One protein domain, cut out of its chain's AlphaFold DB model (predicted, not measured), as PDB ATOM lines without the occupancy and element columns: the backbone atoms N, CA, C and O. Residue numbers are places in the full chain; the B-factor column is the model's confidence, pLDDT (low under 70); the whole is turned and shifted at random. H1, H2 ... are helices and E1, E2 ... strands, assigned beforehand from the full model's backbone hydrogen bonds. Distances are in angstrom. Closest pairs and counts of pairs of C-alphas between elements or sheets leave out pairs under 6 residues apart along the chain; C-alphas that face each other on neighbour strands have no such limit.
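What this domain is: This is residues 5 to 55 of the 127 residues of an uncharacterized protein of Candidatus Saccharibacteria bacterium oral taxon 488 (UniProt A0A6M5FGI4). With little regular structure, this is one helix, H1, packed on a short two-stranded antiparallel hairpin, E1 and E2, mainly on E2; a long loop, residues 29 to 47, joins the strands and extends away from H1. The printed part has 51 residues, with H1, E1 and E2 in that order; the class is mixed, and named elements hold only 20 residues. It is compact, with a radius of gyration of the C-alphas of 10.8 A, and spans 26 by 23 by 18 A.

Where its parts are: H1, residues 5 to 16, begins at C-alpha (59.997, 25.876, 14.592) and is 16.6 A long. E1 is residues 25 to 28, 10.2 A. E2, residues 48 to 51, 10.8 A, ends at C-alpha (64.934, 33.290, 4.294).

How they stand to each other: The closest C-alphas of H1 and E2, Lys 11 and Ala 50, are 5.1 A apart; those of H1 and E1, Phe 7 and Leu 26, 7.4 A. The hairpin E1 and E2 is antiparallel at 160 degrees, with N 26 and O 50 at 2.8 A, within hydrogen-bond range. In H1 every O i to N i+4 pair is within range.

The domain as a whole: The farthest C-alphas, Trp 19 and Gly 32, are 28.8 A apart. The printed part has no cut. The link E1 to E2 is long; residues 38 to 46 have pLDDT under 70.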
ATOM      1  N   TYR A   5      61.310  25.243  14.705       90.50
ATOM      2  CA  TYR A   5      59.997  25.876  14.592       90.50
ATOM      3  C   TYR A   5      60.060  27.240  13.891       90.50
ATOM      4  O   TYR A   5      59.365  27.470  12.907       90.50
ATOM      5  N   THR A   6      60.967  28.119  14.329       91.56
ATOM      6  CA  THR A   6      61.191  29.421  13.681       91.56
ATOM      7  C   THR A   6      61.573  29.256  12.206       91.56
ATOM      8  O   THR A   6      61.164  30.053  11.362       91.56
ATOM      9  N   PHE A   7      62.369  28.235  11.880       91.00
ATOM     10  CA  PHE A   7      62.780  27.955  10.505       91.00
ATOM     11  C   PHE A   7      61.612  27.499   9.628       91.00
ATOM     12  O   PHE A   7      61.465  28.015   8.519       91.00
ATOM     13  N   ASP A   8      60.756  26.615  10.138       93.12
ATOM     14  CA  ASP A   8      59.551  26.168   9.438       93.12
ATOM     15  C   ASP A   8      58.585  27.336   9.193       93.12
ATOM     16  O   ASP A   8      58.087  27.496   8.078       93.12
ATOM     17  N   LEU A   9      58.400  28.221  10.181       94.06
ATOM     18  CA  LEU A   9      57.617  29.451  10.015       94.06
ATOM     19  C   LEU A   9      58.211  30.374   8.940       94.06
ATOM     20  O   LEU A   9      57.488  30.877   8.081       94.06
ATOM     21  N   CYS A  10      59.532  30.576   8.936       92.62
ATOM     22  CA  CYS A  10      60.196  31.370   7.899       92.62
ATOM     23  C   CYS A  10      59.984  30.771   6.502       92.62
ATOM     24  O   CYS A  10      59.765  31.500   5.533       92.62
ATOM     25  N   LYS A  11      60.043  29.443   6.388       92.44
ATOM     26  CA  LYS A  11      59.824  28.736   5.127       92.44
ATOM     27  C   LYS A  11      58.379  28.878   4.655       92.44
ATOM     28  O   LYS A  11      58.161  29.287   3.518       92.44
ATOM     29  N   GLN A  12      57.414  28.651   5.544       94.69
ATOM     30  CA  GLN A  12      55.991  28.826   5.252       94.69
ATOM     31  C   GLN A  12      55.672  30.259   4.814       94.69
ATOM     32  O   GLN A  12      54.973  30.463   3.824       94.69
ATOM     33  N   LEU A  13      56.211  31.261   5.513       93.81
ATOM     34  CA  LEU A  13      56.022  32.660   5.141       93.81
ATOM     35  C   LEU A  13      56.599  32.958   3.750       93.81
ATOM     36  O   LEU A  13      55.973  33.662   2.961       93.81
ATOM     37  N   HIS A  14      57.764  32.396   3.423       92.88
ATOM     38  CA  HIS A  14      58.364  32.562   2.103       92.88
ATOM     39  C   HIS A  14      57.562  31.885   0.989       92.88
ATOM     40  O   HIS A  14      57.448  32.441  -0.099       92.88
ATOM     41  N   GLU A  15      56.987  30.710   1.242       92.94
ATOM     42  CA  GLU A  15      56.112  30.032   0.280       92.94
ATOM     43  C   GLU A  15      54.842  30.849  -0.001       92.94
ATOM     44  O   GLU A  15      54.415  30.945  -1.151       92.94
ATOM     45  N   LEU A  16      54.277  31.487   1.028       93.69
ATOM     46  CA  LEU A  16      53.097  32.346   0.901       93.69
ATOM     47  C   LEU A  16      53.407  33.700   0.239       93.69
ATOM     48  O   LEU A  16      52.601  34.211  -0.538       93.69
ATOM     49  N   LYS A  17      54.571  34.292   0.530       91.75
ATOM     50  CA  LYS A  17      55.025  35.579  -0.027       91.75
ATOM     51  C   LYS A  17      56.465  35.457  -0.547       91.75
ATOM     52  O   LYS A  17      57.396  35.979   0.072       91.75
ATOM     53  N   PRO A  18      56.685  34.846  -1.726       89.06
ATOM     54  CA  PRO A  18      58.037  34.618  -2.252       89.06
ATOM     55  C   PRO A  18      58.790  35.910  -2.592       89.06
ATOM     56  O   PRO A  18      60.019  35.918  -2.638       89.06
ATOM     57  N   TRP A  19      58.072  37.018  -2.797       89.25
ATOM     58  CA  TRP A  19      58.659  38.340  -3.032       89.25
ATOM     59  C   TRP A  19      59.115  39.052  -1.752       89.25
ATOM     60  O   TRP A  19      59.786  40.079  -1.840       89.25
ATOM     61  N   TRP A  20      58.786  38.537  -0.563       90.19
ATOM     62  CA  TRP A  20      59.367  39.026   0.686       90.19
ATOM     63  C   TRP A  20      60.769  38.440   0.833       90.19
ATOM     64  O   TRP A  20      60.962  37.323   1.313       90.19
ATOM     65  N   THR A  21      61.756  39.194   0.354       83.38
ATOM     66  CA  THR A  21      63.162  38.790   0.341       83.38
ATOM     67  C   THR A  21      63.940  39.533   1.429       83.38
ATOM     68  O   THR A  21      64.416  40.643   1.171       83.38
ATOM     69  N   PRO A  22      64.077  38.974   2.643       82.81
ATOM     70  CA  PRO A  22      65.030  39.496   3.613       82.81
ATOM     71  C   PRO A  22      66.469  39.276   3.116       82.81
ATOM     72  O   PRO A  22      66.733  38.391   2.299       82.81
ATOM     73  N   GLU A  23      67.402  40.089   3.609       77.75
ATOM     74  CA  GLU A  23      68.801  40.097   3.148       77.75
ATOM     75  C   GLU A  23      69.563  38.806   3.500       77.75
ATOM     76  O   GLU A  23      70.461  38.383   2.771       77.75
ATOM     77  N   ASP A  24      69.177  38.154   4.598       82.75
ATOM     78  CA  ASP A  24      69.836  36.972   5.147       82.75
ATOM     79  C   ASP A  24      69.062  35.672   4.852       82.75
ATOM     80  O   ASP A  24      67.840  35.653   4.676       82.75
ATOM     81  N   ARG A  25      69.775  34.537   4.897       84.38
ATOM     82  CA  ARG A  25      69.194  33.186   4.848       84.38
ATOM     83  C   ARG A  25      69.660  32.319   6.015       84.38
ATOM     84  O   ARG A  25      70.791  32.431   6.490       84.38
ATOM     85  N   LEU A  26      68.765  31.445   6.457       83.50
ATOM     86  CA  LEU A  26      69.014  30.358   7.391       83.50
ATOM     87  C   LEU A  26      69.334  29.086   6.611       83.50
ATOM     88  O   LEU A  26      68.698  28.796   5.597       83.50
ATOM     89  N   PHE A  27      70.288  28.311   7.116       84.12
ATOM     90  CA  PHE A  27      70.699  27.047   6.520       84.12
ATOM     91  C   PHE A  27      70.685  25.932   7.558       84.12
ATOM     92  O   PHE A  27      71.176  26.111   8.675       84.12
ATOM     93  N   ILE A  28      70.205  24.762   7.143       82.44
ATOM     94  CA  ILE A  28      70.413  23.489   7.831       82.44
ATOM     95  C   ILE A  28      71.444  22.719   7.008       82.44
ATOM     96  O   ILE A  28      71.230  22.453   5.824       82.44
ATOM     97  N   ARG A  29      72.603  22.397   7.591       80.50
ATOM     98  CA  ARG A  29      73.690  21.730   6.847       80.50
ATOM     99  C   ARG A  29      73.561  20.212   6.859       80.50
ATOM    100  O   ARG A  29      73.947  19.568   5.887       80.50
ATOM    101  N   ARG A  30      73.055  19.641   7.954       76.94
ATOM    102  CA  ARG A  30      72.886  18.197   8.146       76.94
ATOM    103  C   ARG A  30      71.592  17.912   8.890       76.94
ATOM    104  O   ARG A  30      71.082  18.766   9.609       76.94
ATOM    105  N   GLU A  31      71.080  16.703   8.717       76.06
ATOM    106  CA  GLU A  31      69.883  16.244   9.414       76.06
ATOM    107  C   GLU A  31      70.121  16.262  10.933       76.06
ATOM    108  O   GLU A  31      71.166  15.815  11.407       76.06
ATOM    109  N   GLY A  32      69.180  16.839  11.685       77.06
ATOM    110  CA  GLY A  32      69.289  17.013  13.138       77.06
ATOM    111  C   GLY A  32      70.110  18.223  13.607       77.06
ATOM    112  O   GLY A  32      70.177  18.463  14.812       77.06
ATOM    113  N   GLU A  33      70.714  19.009  12.707       80.94
ATOM    114  CA  GLU A  33      71.352  20.279  13.079       80.94
ATOM    115  C   GLU A  33      70.330  21.418  13.189       80.94
ATOM    116  O   GLU A  33      69.360  21.492  12.433       80.94
ATOM    117  N   LEU A  34      70.577  22.346  14.120       82.50
ATOM    118  CA  LEU A  34      69.772  23.556  14.234       82.50
ATOM    119  C   LEU A  34      70.075  24.540  13.090       82.50
ATOM    120  O   LEU A  34      71.228  24.647  12.658       82.50
ATOM    121  N   PRO A  35      69.072  25.314  12.642       82.62
ATOM    122  CA  PRO A  35      69.258  26.330  11.619       82.62
ATOM    123  C   PRO A  35      70.250  27.408  12.059       82.62
ATOM    124  O   PRO A  35      70.174  27.945  13.168       82.62
ATOM    125  N   GLY A  36      71.161  27.774  11.162       79.69
ATOM    126  CA  GLY A  36      72.174  28.791  11.421       79.69
ATOM    127  C   GLY A  36      72.382  29.740  10.249       79.69
ATOM    128  O   GLY A  36      72.156  29.393   9.090       79.69
ATOM    129  N   VAL A  37      72.862  30.945  10.556       76.56
ATOM    130  CA  VAL A  37      73.352  31.887   9.542       76.56
ATOM    131  C   VAL A  37      74.786  31.507   9.201       76.56
ATOM    132  O   VAL A  37      75.666  31.513  10.063       76.56
ATOM    133  N   VAL A  38      75.039  31.183   7.936       66.62
ATOM    134  CA  VAL A  38      76.385  30.866   7.454       66.62
ATOM    135  C   VAL A  38      77.001  32.130   6.860       66.62
ATOM    136  O   VAL A  38      76.552  32.609   5.828       66.62
ATOM    137  N   LYS A  39      78.052  32.662   7.494       58.97
ATOM    138  CA  LYS A  39      78.874  33.738   6.921       58.97
ATOM    139  C   LYS A  39      80.087  33.124   6.213       58.97
ATOM    140  O   LYS A  39      80.970  32.593   6.881       58.97
ATOM    141  N   GLY A  40      80.128  33.165   4.878       53.25
ATOM    142  CA  GLY A  40      81.274  32.698   4.080       53.25
ATOM    143  C   GLY A  40      80.926  32.263   2.650       53.25
ATOM    144  O   GLY A  40      79.781  31.950   2.353       53.25
ATOM    145  N   VAL A  41      81.937  32.228   1.770       46.25
ATOM    146  CA  VAL A  41      81.828  31.940   0.316       46.25
ATOM    147  C   VAL A  41      81.544  30.459   0.011       46.25
ATOM    148  O   VAL A  41      81.250  30.090  -1.124       46.25
ATOM    149  N   SER A  42      81.596  29.575   1.009       51.59
ATOM    150  CA  SER A  42      81.207  28.186   0.810       51.59
ATOM    151  C   SER A  42      79.693  28.035   0.966       51.59
ATOM    152  O   SER A  42      79.185  27.770   2.054       51.59
ATOM    153  N   PHE A  43      78.981  28.086  -0.165       53.66
ATOM    154  CA  PHE A  43      77.695  27.397  -0.366       53.66
ATOM    155  C   PHE A  43      77.887  25.868  -0.248       53.66
ATOM    156  O   PHE A  43      77.533  25.093  -1.136       53.66
ATOM    157  N   ALA A  44      78.557  25.410   0.809       53.94
ATOM    158  CA  ALA A  44      78.744  24.004   1.093       53.94
ATOM    159  C   ALA A  44      77.355  23.395   1.282       53.94
ATOM    160  O   ALA A  44      76.613  23.890   2.126       53.94
ATOM    161  N   ARG A  45      77.032  22.376   0.466       61.19
ATOM    162  CA  ARG A  45      75.828  21.519   0.516       61.19
ATOM    163  C   ARG A  45      74.957  21.789   1.751       61.19
ATOM    164  O   ARG A  45      75.210  21.228   2.815       61.19
ATOM    165  N   SER A  46      73.963  22.661   1.607       67.75
ATOM    166  CA  SER A  46      72.892  22.805   2.589       67.75
ATOM    167  C   SER A  46      71.851  21.724   2.330       67.75
ATOM    168  O   SER A  46      71.491  21.486   1.176       67.75
ATOM    169  N   LEU A  47      71.387  21.074   3.394       78.50
ATOM    170  CA  LEU A  47      70.269  20.138   3.340       78.50
ATOM    171  C   LEU A  47      68.962  20.890   3.067       78.50
ATOM    172  O   LEU A  47      68.180  20.465   2.226       78.50
ATOM    173  N   ASP A  48      68.766  22.021   3.748       84.50
ATOM    174  CA  ASP A  48      67.610  22.898   3.561       84.50
ATOM    175  C   ASP A  48      67.984  24.368   3.813       84.50
ATOM    176  O   ASP A  48      68.994  24.671   4.467       84.50
ATOM    177  N   GLN A  49      67.179  25.283   3.278       86.62
ATOM    178  CA  GLN A  49      67.348  26.724   3.433       86.62
ATOM    179  C   GLN A  49      66.001  27.444   3.549       86.62
ATOM    180  O   GLN A  49      65.026  27.074   2.901       86.62
ATOM    181  N   ALA A  50      65.980  28.533   4.312       87.38
ATOM    182  CA  ALA A  50      64.846  29.448   4.399       87.38
ATOM    183  C   ALA A  50      65.354  30.896   4.468       87.38
ATOM    184  O   ALA A  50      66.472  31.124   4.944       87.38
ATOM    185  N   PRO A  51      64.591  31.902   4.013       89.12
ATOM    186  CA  PRO A  51      64.934  33.290   4.294       89.12
ATOM    187  C   PRO A  51      64.934  33.551   5.800       89.12
ATOM    188  O   PRO A  51      64.187  32.927   6.551       89.12
ATOM    189  N   ARG A  52      65.775  34.474   6.259       89.81
ATOM    190  CA  ARG A  52      65.814  34.871   7.664       89.81
ATOM    191  C   ARG A  52      65.001  36.141   7.859       89.81
ATOM    192  O   ARG A  52      65.499  37.236   7.615       89.81
ATOM    193  N   PHE A  53      63.786  36.001   8.361       91.56
ATOM    194  CA  PHE A  53      62.993  37.157   8.763       91.56
ATOM    195  C   PHE A  53      63.477  37.718  10.105       91.56
ATOM    196  O   PHE A  53      63.929  36.983  10.989       91.56
ATOM    197  N   THR A  54      63.408  39.039  10.244       92.50
ATOM    198  CA  THR A  54      63.689  39.760  11.489       92.50
ATOM    199  C   THR A  54      62.422  40.447  11.977       92.50
ATOM    200  O   THR A  54      61.504  40.692  11.197       92.50
ATOM    201  N   ILE A  55      62.383  40.775  13.270       93.31
ATOM    202  CA  ILE A  55      61.272  41.530  13.863       93.31
ATOM    203  C   ILE A  55      61.077  42.850  13.112       93.31
ATOM    204  O   ILE A  55      59.972  43.127  12.665       93.31
TER     205      ILE A  55